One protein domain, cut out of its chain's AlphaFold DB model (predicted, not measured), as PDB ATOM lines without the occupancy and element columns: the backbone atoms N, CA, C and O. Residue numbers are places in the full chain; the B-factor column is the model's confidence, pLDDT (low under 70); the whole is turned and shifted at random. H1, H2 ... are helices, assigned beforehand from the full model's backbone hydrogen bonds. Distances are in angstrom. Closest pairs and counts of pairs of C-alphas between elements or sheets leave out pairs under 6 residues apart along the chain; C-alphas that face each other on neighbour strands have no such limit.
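Overview. This is residues 116 to 296 of the 300 residues of the protein "DUF4013 domain-containing protein" of bacterium (UniProt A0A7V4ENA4). Two very long helices, H4 and H7, run opposite ways along a rod and bow apart, with stretches that stand free, so that they frame an open middle. At one end the short helices H5 and H6 sit between them in the chain as a small turning head; at the other end H1, H2 and H3 gather round the first part of H4 and the last part of H7. The printed part has 181 residues with seven named helices, H1 to H7 in order, and no named strand; the class is all helix. The whole is extended, with a radius of gyration of the C-alphas of 25.5 A and spans of 72 by 33 by 31 A.

Arrangement. H1, residues 116 to 123, touches H7, residues 245 to 296, about perpendicular at 82 degrees, with the C-alphas of Ala 118 and His 286 closest at 5.6 A. H2, residues 128 to 140, and H3, residues 145 to 160, form a helical hairpin at a steep tilt of 44 degrees, closest at the C-alphas of Met 139 and Asn 145, 4.8 A apart. H2, H3 and H7 make a bundle, a group of three helices set together. H3 touches residues 285 to 293 of H7 alone, closest at the C-alphas of Ala 156 and Gly 289, 5.1 A. H4, residues 174 to 224, is the hub, touching four helices. Its residues 174 to 183 touch H3, with the C-alphas of Gly 150 and Gly 179 3.7 A apart. Near its other end, the C-alpha of Ala 218 is 4.5 A from that of Val 231 in H5, residues 228 to 232, and 4.8 A from that of Ala 237 in H6, residues 234 to 243; these are the closest pairs. H4 and H7 touch there at a shallow tilt of 34 degrees, only just short of steep, opposite ways, closest at the C-alphas of Gln 212 and Val 252, 6.7 A. Every O i to N i+4 pair is within hydrogen-bond range in H2, H3 and H6, against 2 of 4 in H1, 45 of 47 in H4, 40 of 48 in H7 and 0 of 1 in H5, where 1 of 2 O i to N i+3 pairs is.

Along the chain. H1 begins at C-alpha 116, (68.173, -46.719, 38.197). H2 measures 18.5 A and H3 22.5 A from first to last C-alpha. H4 begins at C-alpha 174, (52.777, -57.055, 61.368), and measures 68.7 A, with a kink of 33 degrees near residue 186. H7 measures 63.1 A, with a kink of 57 degrees near residue 273, and ends at C-alpha 296, (74.027, -45.014, 58.382).

Size, cuts and confidence. The two C-alphas farthest apart, those of Ser 165 and Lys 243, are 73.0 A apart. Residues 184 to 208 of H4 and 257 to 273 of H7 stand free. The link from H3 to H4, 13 residues, is long; the other links are tight. The printed part has no cut. Its mean pLDDT is 85.2, with residues 125 to 126, 164 to 165 and 272 under 70.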
ATOM      1  N   GLU A 116      68.496 -45.742  39.244       79.38
ATOM      2  CA  GLU A 116      68.173 -46.719  38.197       79.38
ATOM      3  C   GLU A 116      67.706 -48.043  38.810       79.38
ATOM      4  O   GLU A 116      66.696 -48.617  38.377       79.38
ATOM      5  N   ALA A 117      68.388 -48.490  39.867       77.62
ATOM      6  CA  ALA A 117      67.979 -49.655  40.638       77.62
ATOM      7  C   ALA A 117      66.560 -49.490  41.206       77.62
ATOM      8  O   ALA A 117      65.779 -50.440  41.157       77.62
ATOM      9  N   ALA A 118      66.184 -48.281  41.641       79.69
ATOM     10  CA  ALA A 118      64.850 -47.981  42.169       79.69
ATOM     11  C   ALA A 118      63.721 -48.246  41.171       79.69
ATOM     12  O   ALA A 118      62.709 -48.864  41.510       79.69
ATOM     13  N   PHE A 119      63.900 -47.796  39.927       78.75
ATOM     14  CA  PHE A 119      62.908 -48.000  38.875       78.75
ATOM     15  C   PHE A 119      62.856 -49.461  38.421       78.75
ATOM     16  O   PHE A 119      61.770 -50.008  38.237       78.75
ATOM     17  N   LYS A 120      64.016 -50.120  38.287       80.50
ATOM     18  CA  LYS A 120      64.088 -51.529  37.865       80.50
ATOM     19  C   LYS A 120      63.598 -52.504  38.936       80.50
ATOM     20  O   LYS A 120      63.093 -53.572  38.586       80.50
ATOM     21  N   PHE A 121      63.721 -52.156  40.217       78.44
ATOM     22  CA  PHE A 121      63.300 -52.983  41.349       78.44
ATOM     23  C   PHE A 121      61.803 -53.318  41.294       78.44
ATOM     24  O   PHE A 121      61.429 -54.489  41.365       78.44
ATOM     25  N   ALA A 122      60.945 -52.314  41.081       72.56
ATOM     26  CA  ALA A 122      59.493 -52.507  41.062       72.56
ATOM     27  C   ALA A 122      59.028 -53.447  39.935       72.56
ATOM     28  O   ALA A 122      58.080 -54.208  40.113       72.56
ATOM     29  N   THR A 123      59.710 -53.414  38.789       75.19
ATOM     30  CA  THR A 123      59.361 -54.200  37.598       75.19
ATOM     31  C   THR A 123      60.025 -55.577  37.544       75.19
ATOM     32  O   THR A 123      59.692 -56.368  36.667       75.19
ATOM     33  N   LYS A 124      60.976 -55.872  38.443       75.62
ATOM     34  CA  LYS A 124      61.752 -57.126  38.447       75.62
ATOM     35  C   LYS A 124      60.996 -58.332  39.013       75.62
ATOM     36  O   LYS A 124      61.403 -59.455  38.750       75.62
ATOM     37  N   THR A 125      59.953 -58.121  39.816       69.62
ATOM     38  CA  THR A 125      59.229 -59.216  40.484       69.62
ATOM     39  C   THR A 125      58.174 -59.830  39.560       69.62
ATOM     40  O   THR A 125      57.382 -59.112  38.942       69.62
ATOM     41  N   ASP A 126      58.091 -61.158  39.515       67.56
ATOM     42  CA  ASP A 126      57.031 -61.847  38.779       67.56
ATOM     43  C   ASP A 126      55.648 -61.521  39.372       67.56
ATOM     44  O   ASP A 126      55.417 -61.569  40.584       67.56
ATOM     45  N   GLY A 127      54.709 -61.120  38.510       75.62
ATOM     46  CA  GLY A 127      53.382 -60.667  38.938       75.62
ATOM     47  C   GLY A 127      53.352 -59.268  39.572       75.62
ATOM     48  O   GLY A 127      52.357 -58.924  40.218       75.62
ATOM     49  N   TRP A 128      54.390 -58.440  39.370       78.69
ATOM     50  CA  TRP A 128      54.442 -57.068  39.898       78.69
ATOM     51  C   TRP A 128      53.210 -56.236  39.518       78.69
ATOM     52  O   TRP A 128      52.677 -55.532  40.368       78.69
ATOM     53  N   ILE A 129      52.695 -56.378  38.291       81.38
ATOM     54  CA  ILE A 129      51.485 -55.680  37.821       81.38
ATOM     55  C   ILE A 129      50.287 -55.984  38.724       81.38
ATOM     56  O   ILE A 129      49.605 -55.064  39.167       81.38
ATOM     57  N   GLY A 130      50.052 -57.257  39.052       81.56
ATOM     58  CA  GLY A 130      48.940 -57.654  39.920       81.56
ATOM     59  C   GLY A 130      49.082 -57.086  41.332       81.56
ATOM     60  O   GLY A 130      48.113 -56.588  41.902       81.56
ATOM     61  N   ARG A 131      50.307 -57.081  41.871       79.44
ATOM     62  CA  ARG A 131      50.599 -56.501  43.189       79.44
ATOM     63  C   ARG A 131      50.456 -54.977  43.191       79.44
ATOM     64  O   ARG A 131      49.920 -54.444  44.155       79.44
ATOM     65  N   MET A 132      50.857 -54.286  42.120       83.44
ATOM     66  CA  MET A 132      50.687 -52.833  41.976       83.44
ATOM     67  C   MET A 132      49.219 -52.436  41.842       83.44
ATOM     68  O   MET A 132      48.784 -51.495  42.501       83.44
ATOM     69  N   PHE A 133      48.434 -53.177  41.055       84.88
ATOM     70  CA  PHE A 133      46.987 -52.971  40.981       84.88
ATOM     71  C   PHE A 133      46.309 -53.221  42.327       84.88
ATOM     72  O   PHE A 133      45.461 -52.431  42.738       84.88
ATOM     73  N   LEU A 134      46.710 -54.274  43.044       84.62
ATOM     74  CA  LEU A 134      46.182 -54.567  44.372       84.62
ATOM     75  C   LEU A 134      46.542 -53.470  45.380       84.62
ATOM     76  O   LEU A 134      45.661 -53.030  46.112       84.62
ATOM     77  N   LEU A 135      47.793 -52.989  45.397       82.56
ATOM     78  CA  LEU A 135      48.219 -51.881  46.261       82.56
ATOM     79  C   LEU A 135      47.470 -50.584  45.923       82.56
ATOM     80  O   LEU A 135      47.008 -49.890  46.827       82.56
ATOM     81  N   GLY A 136      47.318 -50.278  44.631       81.81
ATOM     82  CA  GLY A 136      46.575 -49.113  44.149       81.81
ATOM     83  C   GLY A 136      45.093 -49.169  44.519       81.81
ATOM     84  O   GLY A 136      44.531 -48.176  44.973       81.81
ATOM     85  N   PHE A 137      44.466 -50.343  44.416       85.25
ATOM     86  CA  PHE A 137      43.090 -50.552  44.862       85.25
ATOM     87  C   PHE A 137      42.958 -50.444  46.387       85.25
ATOM     88  O   PHE A 137      42.029 -49.808  46.882       85.25
ATOM     89  N   LEU A 138      43.907 -51.005  47.143       83.81
ATOM     90  CA  LEU A 138      43.922 -50.899  48.603       83.81
ATOM     91  C   LEU A 138      44.071 -49.447  49.078       83.81
ATOM     92  O   LEU A 138      43.474 -49.082  50.089       83.81
ATOM     93  N   MET A 139      44.822 -48.616  48.347       76.69
ATOM     94  CA  MET A 139      44.930 -47.178  48.617       76.69
ATOM     95  C   MET A 139      43.614 -46.421  48.404       76.69
ATOM     96  O   MET A 139      43.407 -45.386  49.036       76.69
ATOM     97  N   LEU A 140      42.711 -46.926  47.554       80.62
ATOM     98  CA  LEU A 140      41.409 -46.299  47.306       80.62
ATOM     99  C   LEU A 140      40.496 -46.359  48.539       80.62
ATOM    100  O   LEU A 140      39.616 -45.517  48.707       80.62
ATOM    101  N   VAL A 141      40.705 -47.354  49.407       86.88
ATOM    102  CA  VAL A 141      39.975 -47.513  50.664       86.88
ATOM    103  C   VAL A 141      40.797 -46.879  51.795       86.88
ATOM    104  O   VAL A 141      41.813 -47.446  52.202       86.88
ATOM    105  N   PRO A 142      40.360 -45.750  52.388       78.25
ATOM    106  CA  PRO A 142      41.164 -45.005  53.362       78.25
ATOM    107  C   PRO A 142      41.609 -45.828  54.578       78.25
ATOM    108  O   PRO A 142      42.723 -45.666  55.066       78.25
ATOM    109  N   VAL A 143      40.761 -46.752  55.040       82.88
ATOM    110  CA  VAL A 143      41.050 -47.630  56.187       82.88
ATOM    111  C   VAL A 143      42.137 -48.661  55.861       82.88
ATOM    112  O   VAL A 143      42.921 -49.036  56.729       82.88
ATOM    113  N   LEU A 144      42.219 -49.110  54.607       84.50
ATOM    114  CA  LEU A 144      43.236 -50.068  54.169       84.50
ATOM    115  C   LEU A 144      44.557 -49.385  53.795       84.50
ATOM    116  O   LEU A 144      45.591 -50.047  53.746       84.50
ATOM    117  N   ASN A 145      44.571 -48.064  53.619       84.88
ATOM    118  CA  ASN A 145      45.797 -47.328  53.327       84.88
ATOM    119  C   ASN A 145      46.849 -47.465  54.447       84.88
ATOM    120  O   ASN A 145      48.050 -47.473  54.185       84.88
ATOM    121  N   PHE A 146      46.422 -47.674  55.699       85.31
ATOM    122  CA  PHE A 146      47.337 -47.950  56.816       85.31
ATOM    123  C   PHE A 146      48.136 -49.235  56.597       85.31
ATOM    124  O   PHE A 146      49.329 -49.284  56.889       85.31
ATOM    125  N   PHE A 147      47.497 -50.259  56.031       88.12
ATOM    126  CA  PHE A 147      48.175 -51.492  55.661       88.12
ATOM    127  C   PHE A 147      49.241 -51.233  54.587       88.12
ATOM    128  O   PHE A 147      50.358 -51.733  54.704       88.12
ATOM    129  N   VAL A 148      48.930 -50.399  53.589       87.31
ATOM    130  CA  VAL A 148      49.871 -50.039  52.518       87.31
ATOM    131  C   VAL A 148      51.079 -49.283  53.066       87.31
ATOM    132  O   VAL A 148      52.210 -49.605  52.717       87.31
ATOM    133  N   ILE A 149      50.870 -48.334  53.981       87.69
ATOM    134  CA  ILE A 149      51.968 -47.624  54.656       87.69
ATOM    135  C   ILE A 149      52.872 -48.620  55.390       87.69
ATOM    136  O   ILE A 149      54.091 -48.572  55.252       87.69
ATOM    137  N   GLY A 150      52.290 -49.562  56.129       88.19
ATOM    138  CA  GLY A 150      53.053 -50.596  56.820       88.19
ATOM    139  C   GLY A 150      53.842 -51.518  55.888       88.19
ATOM    140  O   GLY A 150      54.983 -51.862  56.192       88.19
ATOM    141  N   TYR A 151      53.266 -51.875  54.739       88.06
ATOM    142  CA  TYR A 151      53.941 -52.623  53.678       88.06
ATOM    143  C   TYR A 151      55.143 -51.849  53.107       88.06
ATOM    144  O   TYR A 151      56.228 -52.409  52.967       88.06
ATOM    145  N   LEU A 152      54.979 -50.550  52.832       87.25
ATOM    146  CA  LEU A 152      56.049 -49.684  52.322       87.25
ATOM    147  C   LEU A 152      57.180 -49.494  53.340       87.25
ATOM    148  O   LEU A 152      58.349 -49.453  52.963       87.25
ATOM    149  N   VAL A 153      56.853 -49.417  54.632       87.44
ATOM    150  CA  VAL A 153      57.853 -49.349  55.707       87.44
ATOM    151  C   VAL A 153      58.647 -50.651  55.808       87.44
ATOM    152  O   VAL A 153      59.857 -50.599  56.021       87.44
ATOM    153  N   GLU A 154      58.002 -51.808  55.647       86.38
ATOM    154  CA  GLU A 154      58.706 -53.095  55.617       86.38
ATOM    155  C   GLU A 154      59.639 -53.181  54.405       86.38
ATOM    156  O   GLU A 154      60.807 -53.519  54.566       86.38
ATOM    157  N   LEU A 155      59.173 -52.756  53.225       86.75
ATOM    158  CA  LEU A 155      60.013 -52.648  52.032       86.75
ATOM    159  C   LEU A 155      61.232 -51.743  52.277       86.75
ATOM    160  O   LEU A 155      62.362 -52.126  51.983       86.75
ATOM    161  N   ALA A 156      61.026 -50.556  52.853       85.12
ATOM    162  CA  ALA A 156      62.116 -49.635  53.171       85.12
ATOM    163  C   ALA A 156      63.104 -50.240  54.185       85.12
ATOM    164  O   ALA A 156      64.316 -50.046  54.073       85.12
ATOM    165  N   ARG A 157      62.599 -51.008  55.158       84.31
ATOM    166  CA  ARG A 157      63.401 -51.727  56.152       84.31
ATOM    167  C   ARG A 157      64.220 -52.849  55.510       84.31
ATOM    168  O   ARG A 157      65.388 -53.006  55.855       84.31
ATOM    169  N   ASP A 158      63.652 -53.595  54.570       84.56
ATOM    170  CA  ASP A 158      64.358 -54.643  53.832       84.56
ATOM    171  C   ASP A 158      65.481 -54.070  52.965       84.56
ATOM    172  O   ASP A 158      66.611 -54.557  53.038       84.56
ATOM    173  N   VAL A 159      65.221 -52.967  52.255       83.56
ATOM    174  CA  VAL A 159      66.250 -52.224  51.507       83.56
ATOM    175  C   VAL A 159      67.351 -51.725  52.446       83.56
ATOM    176  O   VAL A 159      68.535 -51.889  52.162       83.56
ATOM    177  N   PHE A 160      66.990 -51.182  53.611       80.62
ATOM    178  CA  PHE A 160      67.954 -50.719  54.613       80.62
ATOM    179  C   PHE A 160      68.837 -51.845  55.177       80.62
ATOM    180  O   PHE A 160      70.002 -51.616  55.511       80.62
ATOM    181  N   HIS A 161      68.301 -53.062  55.285       80.88
ATOM    182  CA  HIS A 161      69.038 -54.241  55.740       80.88
ATOM    183  C   HIS A 161      69.734 -55.018  54.611       80.88
ATOM    184  O   HIS A 161      70.379 -56.024  54.905       80.88
ATOM    185  N   GLY A 162      69.638 -54.568  53.354       74.94
ATOM    186  CA  GLY A 162      70.249 -55.237  52.199       74.94
ATOM    187  C   GLY A 162      69.547 -56.536  51.786       74.94
ATOM    188  O   GLY A 162      70.161 -57.393  51.158       74.94
ATOM    189  N   ARG A 163      68.269 -56.714  52.148       74.62
ATOM    190  CA  ARG A 163      67.431 -57.873  51.780       74.62
ATOM    191  C   ARG A 163      66.654 -57.617  50.482       74.62
ATOM    192  O   ARG A 163      65.453 -57.832  50.409       74.62
ATOM    193  N   GLU A 164      67.343 -57.119  49.461       65.88
ATOM    194  CA  GLU A 164      66.763 -56.480  48.264       65.88
ATOM    195  C   GLU A 164      66.169 -57.454  47.226       65.88
ATOM    196  O   GLU A 164      65.931 -57.070  46.083       65.88
ATOM    197  N   SER A 165      65.964 -58.726  47.570       59.59
ATOM    198  CA  SER A 165      65.745 -59.767  46.565       59.59
ATOM    199  C   SER A 165      64.362 -59.729  45.908       59.59
ATOM    200  O   SER A 165      64.292 -59.986  44.711       59.59
ATOM    201  N   GLU A 166      63.279 -59.392  46.625       72.69
ATOM    202  CA  GLU A 166      61.904 -59.428  46.085       72.69
ATOM    203  C   GLU A 166      60.958 -58.450  46.810       72.69
ATOM    204  O   GLU A 166      61.205 -58.063  47.954       72.69
ATOM    205  N   LEU A 167      59.848 -58.058  46.163       73.88
ATOM    206  CA  LEU A 167      58.778 -57.305  46.831       73.88
ATOM    207  C   LEU A 167      58.255 -58.091  48.052       73.88
ATOM    208  O   LEU A 167      57.918 -59.269  47.880       73.88
ATOM    209  N   PRO A 168      58.096 -57.451  49.233       75.00
ATOM    210  CA  PRO A 168      57.620 -58.127  50.433       75.00
ATOM    211  C   PRO A 168      56.311 -58.880  50.195       75.00
ATOM    212  O   PRO A 168      55.437 -58.445  49.445       75.00
ATOM    213  N   GLU A 169      56.139 -60.013  50.863       79.88
ATOM    214  CA  GLU A 169      54.848 -60.694  50.866       79.88
ATOM    215  C   GLU A 169      53.825 -59.918  51.702       79.88
ATOM    216  O   GLU A 169      54.154 -59.291  52.715       79.88
ATOM    217  N   ILE A 170      52.560 -59.983  51.295       81.31
ATOM    218  CA  ILE A 170      51.437 -59.351  51.995       81.31
ATOM    219  C   ILE A 170      51.164 -60.154  53.275       81.31
ATOM    220  O   ILE A 170      50.558 -61.223  53.237       81.31
ATOM    221  N   LYS A 171      51.617 -59.639  54.422       82.31
ATOM    222  CA  LYS A 171      51.481 -60.275  55.743       82.31
ATOM    223  C   LYS A 171      50.472 -59.509  56.589       82.31
ATOM    224  O   LYS A 171      50.765 -58.443  57.137       82.31
ATOM    225  N   ILE A 172      49.279 -60.081  56.729       76.06
ATOM    226  CA  ILE A 172      48.183 -59.503  57.511       76.06
ATOM    227  C   ILE A 172      48.542 -59.599  59.002       76.06
ATOM    228  O   ILE A 172      48.625 -60.687  59.561       76.06
ATOM    229  N   GLY A 173      48.800 -58.453  59.636       81.50
ATOM    230  CA  GLY A 173      49.141 -58.359  61.060       81.50
ATOM    231  C   GLY A 173      50.337 -57.439  61.325       81.50
ATOM    232  O   GLY A 173      50.118 -56.290  61.716       81.50
ATOM    233  N   PRO A 174      51.592 -57.874  61.086       84.94
ATOM    234  CA  PRO A 174      52.777 -57.055  61.368       84.94
ATOM    235  C   PRO A 174      52.824 -55.765  60.541       84.94
ATOM    236  O   PRO A 174      53.110 -54.689  61.072       84.94
ATOM    237  N   GLN A 175      52.477 -55.857  59.252       83.69
ATOM    238  CA  GLN A 175      52.392 -54.700  58.357       83.69
ATOM    239  C   GLN A 175      51.271 -53.760  58.812       83.69
ATOM    240  O   GLN A 175      51.485 -52.560  58.922       83.69
ATOM    241  N   PHE A 176      50.113 -54.292  59.212       87.06
ATOM    242  CA  PHE A 176      49.015 -53.471  59.730       87.06
ATOM    243  C   PHE A 176      49.403 -52.702  61.009       87.06
ATOM    244  O   PHE A 176      49.200 -51.492  61.088       87.06
ATOM    245  N   SER A 177      50.036 -53.368  61.981       86.56
ATOM    246  CA  SER A 177      50.487 -52.729  63.227       86.56
ATOM    247  C   SER A 177      51.579 -51.683  62.993       86.56
ATOM    248  O   SER A 177      51.566 -50.624  63.622       86.56
ATOM    249  N   THR A 178      52.522 -51.960  62.088       88.31
ATOM    250  CA  THR A 178      53.569 -51.000  61.700       88.31
ATOM    251  C   THR A 178      52.942 -49.777  61.033       88.31
ATOM    252  O   THR A 178      53.311 -48.644  61.340       88.31
ATOM    253  N   GLY A 179      51.934 -50.003  60.188       88.00
ATOM    254  CA  GLY A 179      51.129 -48.958  59.571       88.00
ATOM    255  C   GLY A 179      50.455 -48.040  60.586       88.00
ATOM    256  O   GLY A 179      50.549 -46.825  60.450       88.00
ATOM    257  N   ILE A 180      49.846 -48.591  61.643       89.69
ATOM    258  CA  ILE A 180      49.217 -47.795  62.715       89.69
ATOM    259  C   ILE A 180      50.248 -46.947  63.472       89.69
ATOM    260  O   ILE A 180      49.980 -45.788  63.787       89.69
ATOM    261  N   MET A 181      51.439 -47.480  63.749       88.56
ATOM    262  CA  MET A 181      52.483 -46.718  64.445       88.56
ATOM    263  C   MET A 181      52.910 -45.482  63.639       88.56
ATOM    264  O   MET A 181      52.980 -44.376  64.175       88.56
ATOM    265  N   PHE A 182      53.145 -45.657  62.336       87.81
ATOM    266  CA  PHE A 182      53.469 -44.544  61.446       87.81
ATOM    267  C   PHE A 182      52.264 -43.639  61.185       87.81
ATOM    268  O   PHE A 182      52.451 -42.434  61.062       87.81
ATOM    269  N   LEU A 183      51.036 -44.164  61.186       87.00
ATOM    270  CA  LEU A 183      49.816 -43.359  61.121       87.00
ATOM    271  C   LEU A 183      49.747 -42.366  62.280       87.00
ATOM    272  O   LEU A 183      49.445 -41.207  62.043       87.00
ATOM    273  N   LEU A 184      50.035 -42.788  63.514       90.50
ATOM    274  CA  LEU A 184      50.017 -41.883  64.668       90.50
ATOM    275  C   LEU A 184      51.046 -40.757  64.514       90.50
ATOM    276  O   LEU A 184      50.720 -39.594  64.746       90.50
ATOM    277  N   ALA A 185      52.260 -41.079  64.057       89.31
ATOM    278  CA  ALA A 185      53.277 -40.071  63.763       89.31
ATOM    279  C   ALA A 185      52.823 -39.116  62.643       89.31
ATOM    280  O   ALA A 185      52.878 -37.896  62.802       89.31
ATOM    281  N   LEU A 186      52.303 -39.661  61.538       87.00
ATOM    282  CA  LEU A 186      51.769 -38.894  60.413       87.00
ATOM    283  C   LEU A 186      50.539 -38.069  60.796       87.00
ATOM    284  O   LEU A 186      50.344 -37.008  60.224       87.00
ATOM    285  N   LEU A 187      49.730 -38.502  61.761       90.44
ATOM    286  CA  LEU A 187      48.579 -37.753  62.258       90.44
ATOM    287  C   LEU A 187      49.048 -36.553  63.077       90.44
ATOM    288  O   LEU A 187      48.527 -35.463  62.884       90.44
ATOM    289  N   ILE A 188      50.067 -36.705  63.924       93.94
ATOM    290  CA  ILE A 188      50.625 -35.582  64.692       93.94
ATOM    291  C   ILE A 188      51.193 -34.518  63.743       93.94
ATOM    292  O   ILE A 188      50.780 -33.358  63.797       93.94
ATOM    293  N   PHE A 189      52.087 -34.903  62.827       94.56
ATOM    294  CA  PHE A 189      52.634 -33.971  61.831       94.56
ATOM    295  C   PHE A 189      51.568 -33.482  60.839       94.56
ATOM    296  O   PHE A 189      51.589 -32.328  60.405       94.56
ATOM    297  N   GLY A 190      50.606 -34.337  60.504       90.75
ATOM    298  CA  GLY A 190      49.494 -34.054  59.604       90.75
ATOM    299  C   GLY A 190      48.534 -33.020  60.175       90.75
ATOM    300  O   GLY A 190      48.164 -32.088  59.478       90.75
ATOM    301  N   VAL A 191      48.188 -33.109  61.457       94.94
ATOM    302  CA  VAL A 191      47.350 -32.111  62.132       94.94
ATOM    303  C   VAL A 191      48.091 -30.783  62.247       94.94
ATOM    304  O   VAL A 191      47.513 -29.743  61.945       94.94
ATOM    305  N   LEU A 192      49.375 -30.796  62.618       95.31
ATOM    306  CA  LEU A 192      50.184 -29.573  62.693       95.31
ATOM    307  C   LEU A 192      50.270 -28.862  61.335       95.31
ATOM    308  O   LEU A 192      50.031 -27.657  61.247       95.31
ATOM    309  N   SER A 193      50.567 -29.613  60.271       92.50
ATOM    310  CA  SER A 193      50.605 -29.073  58.909       92.50
ATOM    311  C   SER A 193      49.223 -28.629  58.425       92.50
ATOM    312  O   SER A 193      49.117 -27.542  57.870       92.50
ATOM    313  N   ALA A 194      48.156 -29.382  58.707       92.62
ATOM    314  CA  ALA A 194      46.790 -29.019  58.334       92.62
ATOM    315  C   ALA A 194      46.331 -27.717  59.002       92.62
ATOM    316  O   ALA A 194      45.748 -26.867  58.334       92.62
ATOM    317  N   VAL A 195      46.631 -27.523  60.291       95.94
ATOM    318  CA  VAL A 195      46.329 -26.269  60.997       95.94
ATOM    319  C   VAL A 195      47.090 -25.105  60.359       95.94
ATOM    320  O   VAL A 195      46.484 -24.079  60.055       95.94
ATOM    321  N   ALA A 196      48.389 -25.263  60.094       94.12
ATOM    322  CA  ALA A 196      49.186 -24.224  59.443       94.12
ATOM    323  C   ALA A 196      48.654 -23.883  58.039       94.12
ATOM    324  O   ALA A 196      48.454 -22.711  57.714       94.12
ATOM    325  N   SER A 197      48.357 -24.897  57.224       93.12
ATOM    326  CA  SER A 197      47.779 -24.728  55.889       93.12
ATOM    327  C   SER A 197      46.401 -24.079  55.935       93.12
ATOM    328  O   SER A 197      46.116 -23.228  55.098       93.12
ATOM    329  N   PHE A 198      45.561 -24.422  56.915       94.81
ATOM    330  CA  PHE A 198      44.249 -23.807  57.085       94.81
ATOM    331  C   PHE A 198      44.365 -22.314  57.396       94.81
ATOM    332  O   PHE A 198      43.663 -21.516  56.784       94.81
ATOM    333  N   VAL A 199      45.289 -21.913  58.277       95.38
ATOM    334  CA  VAL A 199      45.528 -20.490  58.571       95.38
ATOM    335  C   VAL A 199      45.994 -19.747  57.320       95.38
ATOM    336  O   VAL A 199      45.445 -18.697  56.990       95.38
ATOM    337  N   VAL A 200      46.969 -20.296  56.590       95.56
ATOM    338  CA  VAL A 200      47.479 -19.672  55.358       95.56
ATOM    339  C   VAL A 200      46.383 -19.567  54.296       95.56
ATOM    340  O   VAL A 200      46.223 -18.504  53.699       95.56
ATOM    341  N   ALA A 201      45.603 -20.629  54.082       92.06
ATOM    342  CA  ALA A 201      44.506 -20.647  53.116       92.06
ATOM    343  C   ALA A 201      43.386 -19.672  53.502       92.06
ATOM    344  O   ALA A 201      42.856 -18.962  52.655       92.06
ATOM    345  N   PHE A 202      43.048 -19.592  54.788       93.62
ATOM    346  CA  PHE A 202      42.040 -18.659  55.269       93.62
ATOM    347  C   PHE A 202      42.464 -17.209  55.016       93.62
ATOM    348  O   PHE A 202      41.694 -16.433  54.457       93.62
ATOM    349  N   LEU A 203      43.707 -16.851  55.349       94.81
ATOM    350  CA  LEU A 203      44.238 -15.507  55.102       94.81
ATOM    351  C   LEU A 203      44.364 -15.192  53.604       94.81
ATOM    352  O   LEU A 203      44.065 -14.071  53.183       94.81
ATOM    353  N   SER A 204      44.767 -16.165  52.783       92.88
ATOM    354  CA  SER A 204      44.942 -15.960  51.343       92.88
ATOM    355  C   SER A 204      43.625 -15.672  50.623       92.88
ATOM    356  O   SER A 204      43.642 -14.918  49.649       92.88
ATOM    357  N   VAL A 205      42.482 -16.172  51.113       91.31
ATOM    358  CA  VAL A 205      41.156 -15.837  50.567       91.31
ATOM    359  C   VAL A 205      40.883 -14.335  50.680       91.31
ATOM    360  O   VAL A 205      40.515 -13.709  49.687       91.31
ATOM    361  N   PHE A 206      41.133 -13.721  51.840       93.50
ATOM    362  CA  PHE A 206      40.906 -12.280  52.017       93.50
ATOM    363  C   PHE A 206      41.845 -11.438  51.159       93.50
ATOM    364  O   PHE A 206      41.402 -10.487  50.516       93.50
ATOM    365  N   VAL A 207      43.128 -11.811  51.105       94.94
ATOM    366  CA  VAL A 207      44.114 -11.127  50.255       94.94
ATOM    367  C   VAL A 207      43.722 -11.241  48.783       94.94
ATOM    368  O   VAL A 207      43.783 -10.256  48.052       94.94
ATOM    369  N   SER A 208      43.251 -12.412  48.353       90.94
ATOM    370  CA  SER A 208      42.828 -12.651  46.972       90.94
ATOM    371  C   SER A 208      41.586 -11.840  46.607       90.94
ATOM    372  O   SER A 208      41.562 -11.230  45.543       90.94
ATOM    373  N   ILE A 209      40.578 -11.782  47.484       92.06
ATOM    374  CA  ILE A 209      39.367 -10.976  47.263       92.06
ATOM    375  C   ILE A 209      39.724  -9.488  47.209       92.06
ATOM    376  O   ILE A 209      39.308  -8.794  46.282       92.06
ATOM    377  N   ALA A 210      40.536  -8.997  48.149       93.81
ATOM    378  CA  ALA A 210      40.983  -7.604  48.154       93.81
ATOM    379  C   ALA A 210      41.767  -7.254  46.879       93.81
ATOM    380  O   ALA A 210      41.518  -6.219  46.260       93.81
ATOM    381  N   MET A 211      42.664  -8.144  46.444       92.75
ATOM    382  CA  MET A 211      43.439  -7.953  45.221       92.75
ATOM    383  C   MET A 211      42.556  -7.982  43.971       92.75
ATOM    384  O   MET A 211      42.774  -7.193  43.060       92.75
ATOM    385  N   GLN A 212      41.527  -8.831  43.918       90.62
ATOM    386  CA  GLN A 212      40.573  -8.854  42.805       90.62
ATOM    387  C   GLN A 212      39.721  -7.581  42.758       90.62
ATOM    388  O   GLN A 212      39.585  -6.982  41.693       90.62
ATOM    389  N   LEU A 213      39.218  -7.116  43.904       94.38
ATOM    390  CA  LEU A 213      38.482  -5.851  43.994       94.38
ATOM    391  C   LEU A 213      39.326  -4.659  43.518       94.38
ATOM    392  O   LEU A 213      38.790  -3.737  42.909       94.38
ATOM    393  N   TYR A 214      40.641  -4.688  43.747       93.94
ATOM    394  CA  TYR A 214      41.573  -3.686  43.229       93.94
ATOM    395  C   TYR A 214      41.869  -3.858  41.731       93.94
ATOM    396  O   TYR A 214      41.808  -2.901  40.958       93.94
ATOM    397  N   LEU A 215      42.212  -5.076  41.310       92.75
ATOM    398  CA  LEU A 215      42.793  -5.324  39.995       92.75
ATOM    399  C   LEU A 215      41.774  -5.144  38.869       92.75
ATOM    400  O   LEU A 215      42.148  -4.706  37.788       92.75
ATOM    401  N   LYS A 216      40.492  -5.437  39.099       89.12
ATOM    402  CA  LYS A 216      39.451  -5.304  38.069       89.12
ATOM    403  C   LYS A 216      39.251  -3.858  37.585       89.12
ATOM    404  O   LYS A 216      39.364  -3.640  36.379       89.12
ATOM    405  N   PRO A 217      39.019  -2.853  38.454       91.88
ATOM    406  CA  PRO A 217      38.952  -1.464  38.008       91.88
ATOM    407  C   PRO A 217      40.301  -0.957  37.484       91.88
ATOM    408  O   PRO A 217      40.325  -0.210  36.511       91.88
ATOM    409  N   ALA A 218      41.423  -1.386  38.075       94.06
ATOM    410  CA  ALA A 218      42.757  -1.018  37.603       94.06
ATOM    411  C   ALA A 218      43.014  -1.502  36.161       94.06
ATOM    412  O   ALA A 218      43.510  -0.746  35.328       94.06
ATOM    413  N   LEU A 219      42.615  -2.739  35.853       90.56
ATOM    414  CA  LEU A 219      42.702  -3.323  34.519       90.56
ATOM    415  C   LEU A 219      41.733  -2.648  33.547       90.56
ATOM    416  O   LEU A 219      42.113  -2.373  32.417       90.56
ATOM    417  N   ALA A 220      40.509  -2.334  33.980       89.88
ATOM    418  CA  ALA A 220      39.543  -1.627  33.144       89.88
ATOM    419  C   ALA A 220      40.062  -0.248  32.700       89.88
ATOM    420  O   ALA A 220      39.894   0.117  31.541       89.88
ATOM    421  N   ILE A 221      40.737   0.488  33.591       90.00
ATOM    422  CA  ILE A 221      41.383   1.768  33.258       90.00
ATOM    423  C   ILE A 221      42.549   1.544  32.289       90.00
ATOM    424  O   ILE A 221      42.622   2.225  31.274       90.00
ATOM    425  N   ALA A 222      43.421   0.570  32.560       92.25
ATOM    426  CA  ALA A 222      44.568   0.269  31.698       92.25
ATOM    427  C   ALA A 222      44.170  -0.162  30.280       92.25
ATOM    428  O   ALA A 222      44.842   0.196  29.317       92.25
ATOM    429  N   VAL A 223      43.070  -0.904  30.152       91.50
ATOM    430  CA  VAL A 223      42.498  -1.293  28.856       91.50
ATOM    431  C   VAL A 223      41.835  -0.100  28.167       91.50
ATOM    432  O   VAL A 223      41.967   0.045  26.962       91.50
ATOM    433  N   ALA A 224      41.142   0.769  28.908       91.44
ATOM    434  CA  ALA A 224      40.504   1.954  28.333       91.44
ATOM    435  C   ALA A 224      41.511   3.020  27.862       91.44
ATOM    436  O   ALA A 224      41.207   3.792  26.957       91.44
ATOM    437  N   GLU A 225      42.683   3.085  28.494       92.00
ATOM    438  CA  GLU A 225      43.747   4.053  28.205       92.00
ATOM    439  C   GLU A 225      44.869   3.476  27.307       92.00
ATOM    440  O   GLU A 225      45.848   4.177  27.047       92.00
ATOM    441  N   ASP A 226      44.767   2.214  26.863       92.19
ATOM    442  CA  ASP A 226      45.815   1.473  26.130       92.19
ATOM    443  C   ASP A 226      47.210   1.530  26.803       92.19
ATOM    444  O   ASP A 226      48.256   1.396  26.158       92.19
ATOM    445  N   ASN A 227      47.255   1.723  28.128       89.94
ATOM    446  CA  ASN A 227      48.485   1.862  28.899       89.94
ATOM    447  C   ASN A 227      48.594   0.771  29.991       89.94
ATOM    448  O   ASN A 227      47.964   0.829  31.047       89.94
ATOM    449  N   PRO A 228      49.489  -0.220  29.846       89.00
ATOM    450  CA  PRO A 228      49.592  -1.297  30.836       89.00
ATOM    451  C   PRO A 228      50.014  -0.784  32.221       89.00
ATOM    452  O   PRO A 228      49.725  -1.409  33.236       89.00
ATOM    453  N   TRP A 229      50.661   0.382  32.283       91.75
ATOM    454  CA  TRP A 229      51.128   0.999  33.521       91.75
ATOM    455  C   TRP A 229      50.025   1.668  34.355       91.75
ATOM    456  O   TRP A 229      50.263   1.955  35.530       91.75
ATOM    457  N   ALA A 230      48.816   1.898  33.821       90.69
ATOM    458  CA  ALA A 230      47.729   2.474  34.622       90.69
ATOM    459  C   ALA A 230      47.248   1.553  35.749       90.69
ATOM    460  O   ALA A 230      46.689   2.045  36.730       90.69
ATOM    461  N   VAL A 231      47.547   0.251  35.689       91.06
ATOM    462  CA  VAL A 231      47.215  -0.688  36.773       91.06
ATOM    463  C   VAL A 231      47.897  -0.349  38.104       91.06
ATOM    464  O   VAL A 231      47.433  -0.787  39.155       91.06
ATOM    465  N   PHE A 232      48.980   0.438  38.087       94.00
ATOM    466  CA  PHE A 232      49.698   0.886  39.287       94.00
ATOM    467  C   PHE A 232      49.189   2.227  39.836       94.00
ATOM    468  O   PHE A 232      49.689   2.722  40.846       94.00
ATOM    469  N   GLN A 233      48.191   2.845  39.200       91.88
ATOM    470  CA  GLN A 233      47.638   4.122  39.647       91.88
ATOM    471  C   GLN A 233      46.603   3.910  40.762       91.88
ATOM    472  O   GLN A 233      45.392   4.031  40.556       91.88
ATOM    473  N   PHE A 234      47.098   3.644  41.977       92.44
ATOM    474  CA  PHE A 234      46.286   3.260  43.138       92.44
ATOM    475  C   PHE A 234      45.131   4.222  43.442       92.44
ATOM    476  O   PHE A 234      44.018   3.782  43.715       92.44
ATOM    477  N   SER A 235      45.362   5.536  43.357       92.62
ATOM    478  CA  SER A 235      44.328   6.538  43.652       92.62
ATOM    479  C   SER A 235      43.155   6.466  42.669       92.62
ATOM    480  O   SER A 235      41.997   6.534  43.084       92.62
ATOM    481  N   ARG A 236      43.435   6.271  41.374       90.06
ATOM    482  CA  ARG A 236      42.394   6.176  40.341       90.06
ATOM    483  C   ARG A 236      41.620   4.870  40.458       90.06
ATOM    484  O   ARG A 236      40.393   4.904  40.468       90.06
ATOM    485  N   ALA A 237      42.326   3.752  40.620       90.62
ATOM    486  CA  ALA A 237      41.713   2.440  40.804       90.62
ATOM    487  C   ALA A 237      40.835   2.388  42.068       90.62
ATOM    488  O   ALA A 237      39.700   1.920  42.010       90.62
ATOM    489  N   PHE A 238      41.306   2.942  43.190       93.94
ATOM    490  CA  PHE A 238      40.532   3.002  44.433       93.94
ATOM    491  C   PHE A 238      39.305   3.917  44.314       93.94
ATOM    492  O   PHE A 238      38.227   3.565  44.783       93.94
ATOM    493  N   ASN A 239      39.433   5.064  43.640       94.56
ATOM    494  CA  ASN A 239      38.302   5.957  43.376       94.56
ATOM    495  C   ASN A 239      37.257   5.300  42.456       94.56
ATOM    496  O   ASN A 239      36.055   5.454  42.659       94.56
ATOM    497  N   ALA A 240      37.700   4.532  41.458       90.50
ATOM    498  CA  ALA A 240      36.812   3.753  40.601       90.50
ATOM    499  C   ALA A 240      36.103   2.633  41.380       90.50
ATOM    500  O   ALA A 240      34.904   2.433  41.178       90.50
ATOM    501  N   LEU A 241      36.807   1.960  42.298       92.88
ATOM    502  CA  LEU A 241      36.243   0.945  43.191       92.88
ATOM    503  C   LEU A 241      35.166   1.526  44.116       92.88
ATOM    504  O   LEU A 241      34.090   0.951  44.219       92.88
ATOM    505  N   THR A 242      35.419   2.656  44.781       93.81
ATOM    506  CA  THR A 242      34.448   3.239  45.724       93.81
ATOM    507  C   THR A 242      33.233   3.840  45.020       93.81
ATOM    508  O   THR A 242      32.120   3.725  45.528       93.81
ATOM    509  N   LYS A 243      33.411   4.431  43.830       94.62
ATOM    510  CA  LYS A 243      32.307   4.992  43.031       94.62
ATOM    511  C   LYS A 243      31.448   3.931  42.350       94.62
ATOM    512  O   LYS A 243      30.239   4.104  42.252       94.62
ATOM    513  N   ASN A 244      32.060   2.840  41.893       93.00
ATOM    514  CA  ASN A 244      31.386   1.759  41.173       93.00
ATOM    515  C   ASN A 244      31.441   0.447  41.962       93.00
ATOM    516  O   ASN A 244      31.646  -0.621  41.387       93.00
ATOM    517  N   PHE A 245      31.254   0.522  43.283       93.94
ATOM    518  CA  PHE A 245      31.427  -0.635  44.161       93.94
ATOM    519  C   PHE A 245      30.523  -1.806  43.770       93.94
ATOM    520  O   PHE A 245      30.992  -2.935  43.671       93.94
ATOM    521  N   VAL A 246      29.244  -1.539  43.486       93.19
ATOM    522  CA  VAL A 246      28.273  -2.583  43.125       93.19
ATOM    523  C   VAL A 246      28.626  -3.260  41.788       93.19
ATOM    524  O   VAL A 246      28.723  -4.487  41.780       93.19
ATOM    525  N   PRO A 247      28.885  -2.530  40.681       92.38
ATOM    526  CA  PRO A 247      29.369  -3.143  39.442       92.38
ATOM    527  C   PRO A 247      30.657  -3.958  39.607       92.38
ATOM    528  O   PRO A 247      30.747  -5.064  39.080       92.38
ATOM    529  N   VAL A 248      31.643  -3.444  40.353       92.44
ATOM    530  CA  VAL A 248      32.919  -4.144  40.576       92.44
ATOM    531  C   VAL A 248      32.715  -5.408  41.411       92.44
ATOM    532  O   VAL A 248      33.255  -6.458  41.073       92.44
ATOM    533  N   LEU A 249      31.900  -5.338  42.466       92.94
ATOM    534  CA  LEU A 249      31.561  -6.491  43.295       92.94
ATOM    535  C   LEU A 249      30.844  -7.569  42.476       92.94
ATOM    536  O   LEU A 249      31.217  -8.737  42.552       92.94
ATOM    537  N   LEU A 250      29.850  -7.188  41.669       91.00
ATOM    538  CA  LEU A 250      29.126  -8.125  40.810       91.00
ATOM    539  C   LEU A 250      30.065  -8.794  39.797       91.00
ATOM    540  O   LEU A 250      29.980 -10.002  39.597       91.00
ATOM    541  N   LEU A 251      30.999  -8.038  39.218       89.62
ATOM    542  CA  LEU A 251      32.006  -8.570  38.304       89.62
ATOM    543  C   LEU A 251      32.915  -9.602  38.992       89.62
ATOM    544  O   LEU A 251      33.093 -10.696  38.468       89.62
ATOM    545  N   VAL A 252      33.419  -9.306  40.197       91.31
ATOM    546  CA  VAL A 252      34.230 -10.257  40.983       91.31
ATOM    547  C   VAL A 252      33.438 -11.521  41.337       91.31
ATOM    548  O   VAL A 252      33.973 -12.627  41.265       91.31
ATOM    549  N   LEU A 253      32.151 -11.390  41.673       91.81
ATOM    550  CA  LEU A 253      31.292 -12.547  41.933       91.81
ATOM    551  C   LEU A 253      31.107 -13.421  40.684       91.81
ATOM    552  O   LEU A 253      31.154 -14.644  40.795       91.81
ATOM    553  N   MET A 254      30.950 -12.821  39.501       87.75
ATOM    554  CA  MET A 254      30.854 -13.574  38.243       87.75
ATOM    555  C   MET A 254      32.163 -14.294  37.897       87.75
ATOM    556  O   MET A 254      32.132 -15.458  37.501       87.75
ATOM    557  N   ASP A 255      33.317 -13.658  38.112       87.31
ATOM    558  CA  ASP A 255      34.628 -14.305  37.968       87.31
ATOM    559  C   ASP A 255      34.781 -15.523  38.898       87.31
ATOM    560  O   ASP A 255      35.320 -16.552  38.487       87.31
ATOM    561  N   MET A 256      34.255 -15.453  40.128       88.31
ATOM    562  CA  MET A 256      34.278 -16.590  41.055       88.31
ATOM    563  C   MET A 256      33.447 -17.770  40.532       88.31
ATOM    564  O   MET A 256      33.890 -18.916  40.616       88.31
ATOM    565  N   VAL A 257      32.279 -17.500  39.937       91.19
ATOM    566  CA  VAL A 257      31.444 -18.531  39.296       91.19
ATOM    567  C   VAL A 257      32.192 -19.193  38.135       91.19
ATOM    568  O   VAL A 257      32.219 -20.420  38.046       91.19
ATOM    569  N   ILE A 258      32.857 -18.408  37.284       88.44
ATOM    570  CA  ILE A 258      33.650 -18.927  36.156       88.44
ATOM    571  C   ILE A 258      34.824 -19.783  36.661       88.44
ATOM    572  O   ILE A 258      35.094 -20.852  36.111       88.44
ATOM    573  N   GLY A 259      35.484 -19.363  37.742       84.12
ATOM    574  CA  GLY A 259      36.563 -20.125  38.371       84.12
ATOM    575  C   GLY A 259      36.123 -21.507  38.867       84.12
ATOM    576  O   GLY A 259      36.843 -22.485  38.666       84.12
ATOM    577  N   ILE A 260      34.921 -21.616  39.448       88.88
ATOM    578  CA  ILE A 260      34.350 -22.904  39.885       88.88
ATOM    579  C   ILE A 260      34.153 -23.841  38.688       88.88
ATOM    580  O   ILE A 260      34.517 -25.014  38.759       88.88
ATOM    581  N   VAL A 261      33.642 -23.329  37.565       88.00
ATOM    582  CA  VAL A 261      33.477 -24.119  36.332       88.00
ATOM    583  C   VAL A 261      34.832 -24.608  35.805       88.00
ATOM    584  O   VAL A 261      34.963 -25.775  35.438       88.00
ATOM    585  N   GLY A 262      35.862 -23.757  35.831       81.75
ATOM    586  CA  GLY A 262      37.227 -24.150  35.466       81.75
ATOM    587  C   GLY A 262      37.805 -25.249  36.366       81.75
ATOM    588  O   GLY A 262      38.416 -26.198  35.871       81.75
ATOM    589  N   ALA A 263      37.565 -25.171  37.679       81.31
ATOM    590  CA  ALA A 263      38.016 -26.177  38.641       81.31
ATOM    591  C   ALA A 263      37.376 -27.554  38.394       81.31
ATOM    592  O   ALA A 263      38.070 -28.570  38.448       81.31
ATOM    593  N   LEU A 264      36.085 -27.597  38.046       83.31
ATOM    594  CA  LEU A 264      35.402 -28.841  37.667       83.31
ATOM    595  C   LEU A 264      36.039 -29.494  36.428       83.31
ATOM    596  O   LEU A 264      36.153 -30.719  36.369       83.31
ATOM    597  N   GLY A 265      36.517 -28.692  35.472       78.69
ATOM    598  CA  GLY A 265      37.269 -29.181  34.312       78.69
ATOM    599  C   GLY A 265      38.604 -29.834  34.687       78.69
ATOM    600  O   GLY A 265      38.973 -30.862  34.120       78.69
ATOM    601  N   LEU A 266      39.304 -29.300  35.692       81.56
ATOM    602  CA  LEU A 266      40.544 -29.892  36.205       81.56
ATOM    603  C   LEU A 266      40.288 -31.209  36.952       81.56
ATOM    604  O   LEU A 266      41.087 -32.140  36.849       81.56
ATOM    605  N   CYS A 267      39.163 -31.329  37.662       78.88
ATOM    606  CA  CYS A 267      38.786 -32.575  38.328       78.88
ATOM    607  C   CYS A 267      38.638 -33.752  37.348       78.88
ATOM    608  O   CYS A 267      38.961 -34.881  37.709       78.88
ATOM    609  N   ALA A 268      38.234 -33.503  36.099       74.94
ATOM    610  CA  ALA A 268      38.197 -34.534  35.060       74.94
ATOM    611  C   ALA A 268      39.604 -35.027  34.658       74.94
ATOM    612  O   ALA A 268      39.788 -36.204  34.352       74.94
ATOM    613  N   LEU A 269      40.616 -34.157  34.724       82.75
ATOM    614  CA  LEU A 269      42.015 -34.491  34.431       82.75
ATOM    615  C   LEU A 269      42.655 -35.348  35.538       82.75
ATOM    616  O   LEU A 269      43.517 -36.183  35.258       82.75
ATOM    617  N   LEU A 270      42.187 -35.214  36.785       74.62
ATOM    618  CA  LEU A 270      42.675 -35.991  37.935       74.62
ATOM    619  C   LEU A 270      42.464 -37.506  37.785       74.62
ATOM    620  O   LEU A 270      43.206 -38.283  38.383       74.62
ATOM    621  N   VAL A 271      41.524 -37.942  36.942       78.44
ATOM    622  CA  VAL A 271      41.321 -39.367  36.636       78.44
ATOM    623  C   VAL A 271      42.577 -39.986  36.006       78.44
ATOM    624  O   VAL A 271      42.933 -41.114  36.337       78.44
ATOM    625  N   GLY A 272      43.308 -39.240  35.169       67.00
ATOM    626  CA  GLY A 272      44.587 -39.693  34.607       67.00
ATOM    627  C   GLY A 272      45.739 -39.676  35.618       67.00
ATOM    628  O   GLY A 272      46.645 -40.504  35.554       67.00
ATOM    629  N   VAL A 273      45.685 -38.775  36.601       80.75
ATOM    630  CA  VAL A 273      46.688 -38.657  37.673       80.75
ATOM    631  C   VAL A 273      46.626 -39.848  38.641       80.75
ATOM    632  O   VAL A 273      47.653 -40.231  39.201       80.75
ATOM    633  N   LEU A 274      45.462 -40.496  38.776       77.31
ATOM    634  CA  LEU A 274      45.240 -41.642  39.668       77.31
ATOM    635  C   LEU A 274      46.229 -42.799  39.443       77.31
ATOM    636  O   LEU A 274      46.610 -43.477  40.394       77.31
ATOM    637  N   VAL A 275      46.675 -43.006  38.202       72.81
ATOM    638  CA  VAL A 275      47.620 -44.077  37.844       72.81
ATOM    639  C   VAL A 275      49.074 -43.646  38.058       72.81
ATOM    640  O   VAL A 275      49.918 -44.449  38.452       72.81
ATOM    641  N   THR A 276      49.377 -42.367  37.857       81.00
ATOM    642  CA  THR A 276      50.746 -41.840  37.931       81.00
ATOM    643  C   THR A 276      51.221 -41.630  39.376       81.00
ATOM    644  O   THR A 276      52.408 -41.782  39.668       81.00
ATOM    645  N   LEU A 277      50.310 -41.332  40.310       80.56
ATOM    646  CA  LEU A 277      50.630 -41.125  41.730       80.56
ATOM    647  C   LEU A 277      51.250 -42.344  42.440       80.56
ATOM    648  O   LEU A 277      52.302 -42.173  43.064       80.56
ATOM    649  N   PRO A 278      50.672 -43.560  42.376       74.62
ATOM    650  CA  PRO A 278      51.247 -44.712  43.070       74.62
ATOM    651  C   PRO A 278      52.634 -45.070  42.525       74.62
ATOM    652  O   PRO A 278      53.533 -45.378  43.305       74.62
ATOM    653  N   TYR A 279      52.837 -44.934  41.210       75.00
ATOM    654  CA  TYR A 279      54.137 -45.144  40.576       75.00
ATOM    655  C   TYR A 279      55.202 -44.161  41.094       75.00
ATOM    656  O   TYR A 279      56.307 -44.564  41.460       75.00
ATOM    657  N   SER A 280      54.869 -42.869  41.202       77.50
ATOM    658  CA  SER A 280      55.792 -41.871  41.759       77.50
ATOM    659  C   SER A 280      56.151 -42.158  43.223       77.50
ATOM    660  O   SER A 280      57.290 -41.926  43.633       77.50
ATOM    661  N   MET A 281      55.205 -42.667  44.020       77.31
ATOM    662  CA  MET A 281      55.431 -42.964  45.438       77.31
ATOM    663  C   MET A 281      56.393 -44.136  45.631       77.31
ATOM    664  O   MET A 281      57.306 -44.040  46.451       77.31
ATOM    665  N   THR A 282      56.247 -45.219  44.864       77.00
ATOM    666  CA  THR A 282      57.139 -46.387  44.982       77.00
ATOM    667  C   THR A 282      58.595 -46.030  44.705       77.00
ATOM    668  O   THR A 282      59.490 -46.466  45.427       77.00
ATOM    669  N   VAL A 283      58.827 -45.169  43.714       83.38
ATOM    670  CA  VAL A 283      60.164 -44.670  43.371       83.38
ATOM    671  C   VAL A 283      60.726 -43.842  44.525       83.38
ATOM    672  O   VAL A 283      61.824 -44.110  45.005       83.38
ATOM    673  N   SER A 284      59.948 -42.885  45.038       73.31
ATOM    674  CA  SER A 284      60.386 -41.992  46.115       73.31
ATOM    675  C   SER A 284      60.754 -42.740  47.406       73.31
ATOM    676  O   SER A 284      61.711 -42.371  48.093       73.31
ATOM    677  N   TRP A 285      60.035 -43.817  47.734       74.94
ATOM    678  CA  TRP A 285      60.324 -44.631  48.918       74.94
ATOM    679  C   TRP A 285      61.576 -45.497  48.764       74.94
ATOM    680  O   TRP A 285      62.338 -45.627  49.723       74.94
ATOM    681  N   HIS A 286      61.851 -46.025  47.570       81.81
ATOM    682  CA  HIS A 286      63.089 -46.764  47.319       81.81
ATOM    683  C   HIS A 286      64.332 -45.871  47.477       81.81
ATOM    684  O   HIS A 286      65.295 -46.250  48.144       81.81
ATOM    685  N   LEU A 287      64.282 -44.645  46.943       82.50
ATOM    686  CA  LEU A 287      65.353 -43.649  47.095       82.50
ATOM    687  C   LEU A 287      65.584 -43.271  48.559       82.50
ATOM    688  O   LEU A 287      66.719 -43.127  49.007       82.50
ATOM    689  N   THR A 288      64.500 -43.161  49.325       77.38
ATOM    690  CA  THR A 288      64.570 -42.893  50.766       77.38
ATOM    691  C   THR A 288      65.283 -44.031  51.509       77.38
ATOM    692  O   THR A 288      66.086 -43.776  52.406       77.38
ATOM    693  N   GLY A 289      65.057 -45.286  51.101       72.38
ATOM    694  CA  GLY A 289      65.778 -46.451  51.623       72.38
ATOM    695  C   GLY A 289      67.282 -46.411  51.330       72.38
ATOM    696  O   GLY A 289      68.095 -46.678  52.217       72.38
ATOM    697  N   GLN A 290      67.666 -46.012  50.115       77.31
ATOM    698  CA  GLN A 290      69.071 -45.834  49.730       77.31
ATOM    699  C   GLN A 290      69.745 -44.699  50.505       77.31
ATOM    700  O   GLN A 290      70.838 -44.884  51.037       77.31
ATOM    701  N   LEU A 291      69.066 -43.560  50.658       78.06
ATOM    702  CA  LEU A 291      69.548 -42.455  51.481       78.06
ATOM    703  C   LEU A 291      69.780 -42.899  52.933       78.06
ATOM    704  O   LEU A 291      70.817 -42.586  53.513       78.06
ATOM    705  N   GLY A 292      68.862 -43.680  53.509       76.50
ATOM    706  CA  GLY A 292      69.022 -44.228  54.857       76.50
ATOM    707  C   GLY A 292      70.274 -45.100  55.015       76.50
ATOM    708  O   GLY A 292      70.944 -45.035  56.046       76.50
ATOM    709  N   ARG A 293      70.643 -45.874  53.984       74.19
ATOM    710  CA  ARG A 293      71.892 -46.656  53.983       74.19
ATOM    711  C   ARG A 293      73.136 -45.774  53.993       74.19
ATOM    712  O   ARG A 293      74.090 -46.108  54.690       74.19
ATOM    713  N   ILE A 294      73.116 -44.670  53.248       76.19
ATOM    714  CA  ILE A 294      74.222 -43.704  53.178       76.19
ATOM    715  C   ILE A 294      74.360 -42.947  54.505       76.19
ATOM    716  O   ILE A 294      75.453 -42.822  55.039       76.19
ATOM    717  N   ILE A 295      73.256 -42.489  55.098       78.81
ATOM    718  CA  ILE A 295      73.279 -41.807  56.405       78.81
ATOM    719  C   ILE A 295      73.880 -42.731  57.475       78.81
ATOM    720  O   ILE A 295      74.779 -42.337  58.217       78.81
ATOM    721  N   LYS A 296      73.466 -44.003  57.482       74.62
ATOM    722  CA  LYS A 296      74.027 -45.014  58.382       74.62
ATOM    723  C   LYS A 296      75.512 -45.282  58.118       74.62
ATOM    724  O   LYS A 296      76.263 -45.481  59.073       74.62
TER     725      LYS A 296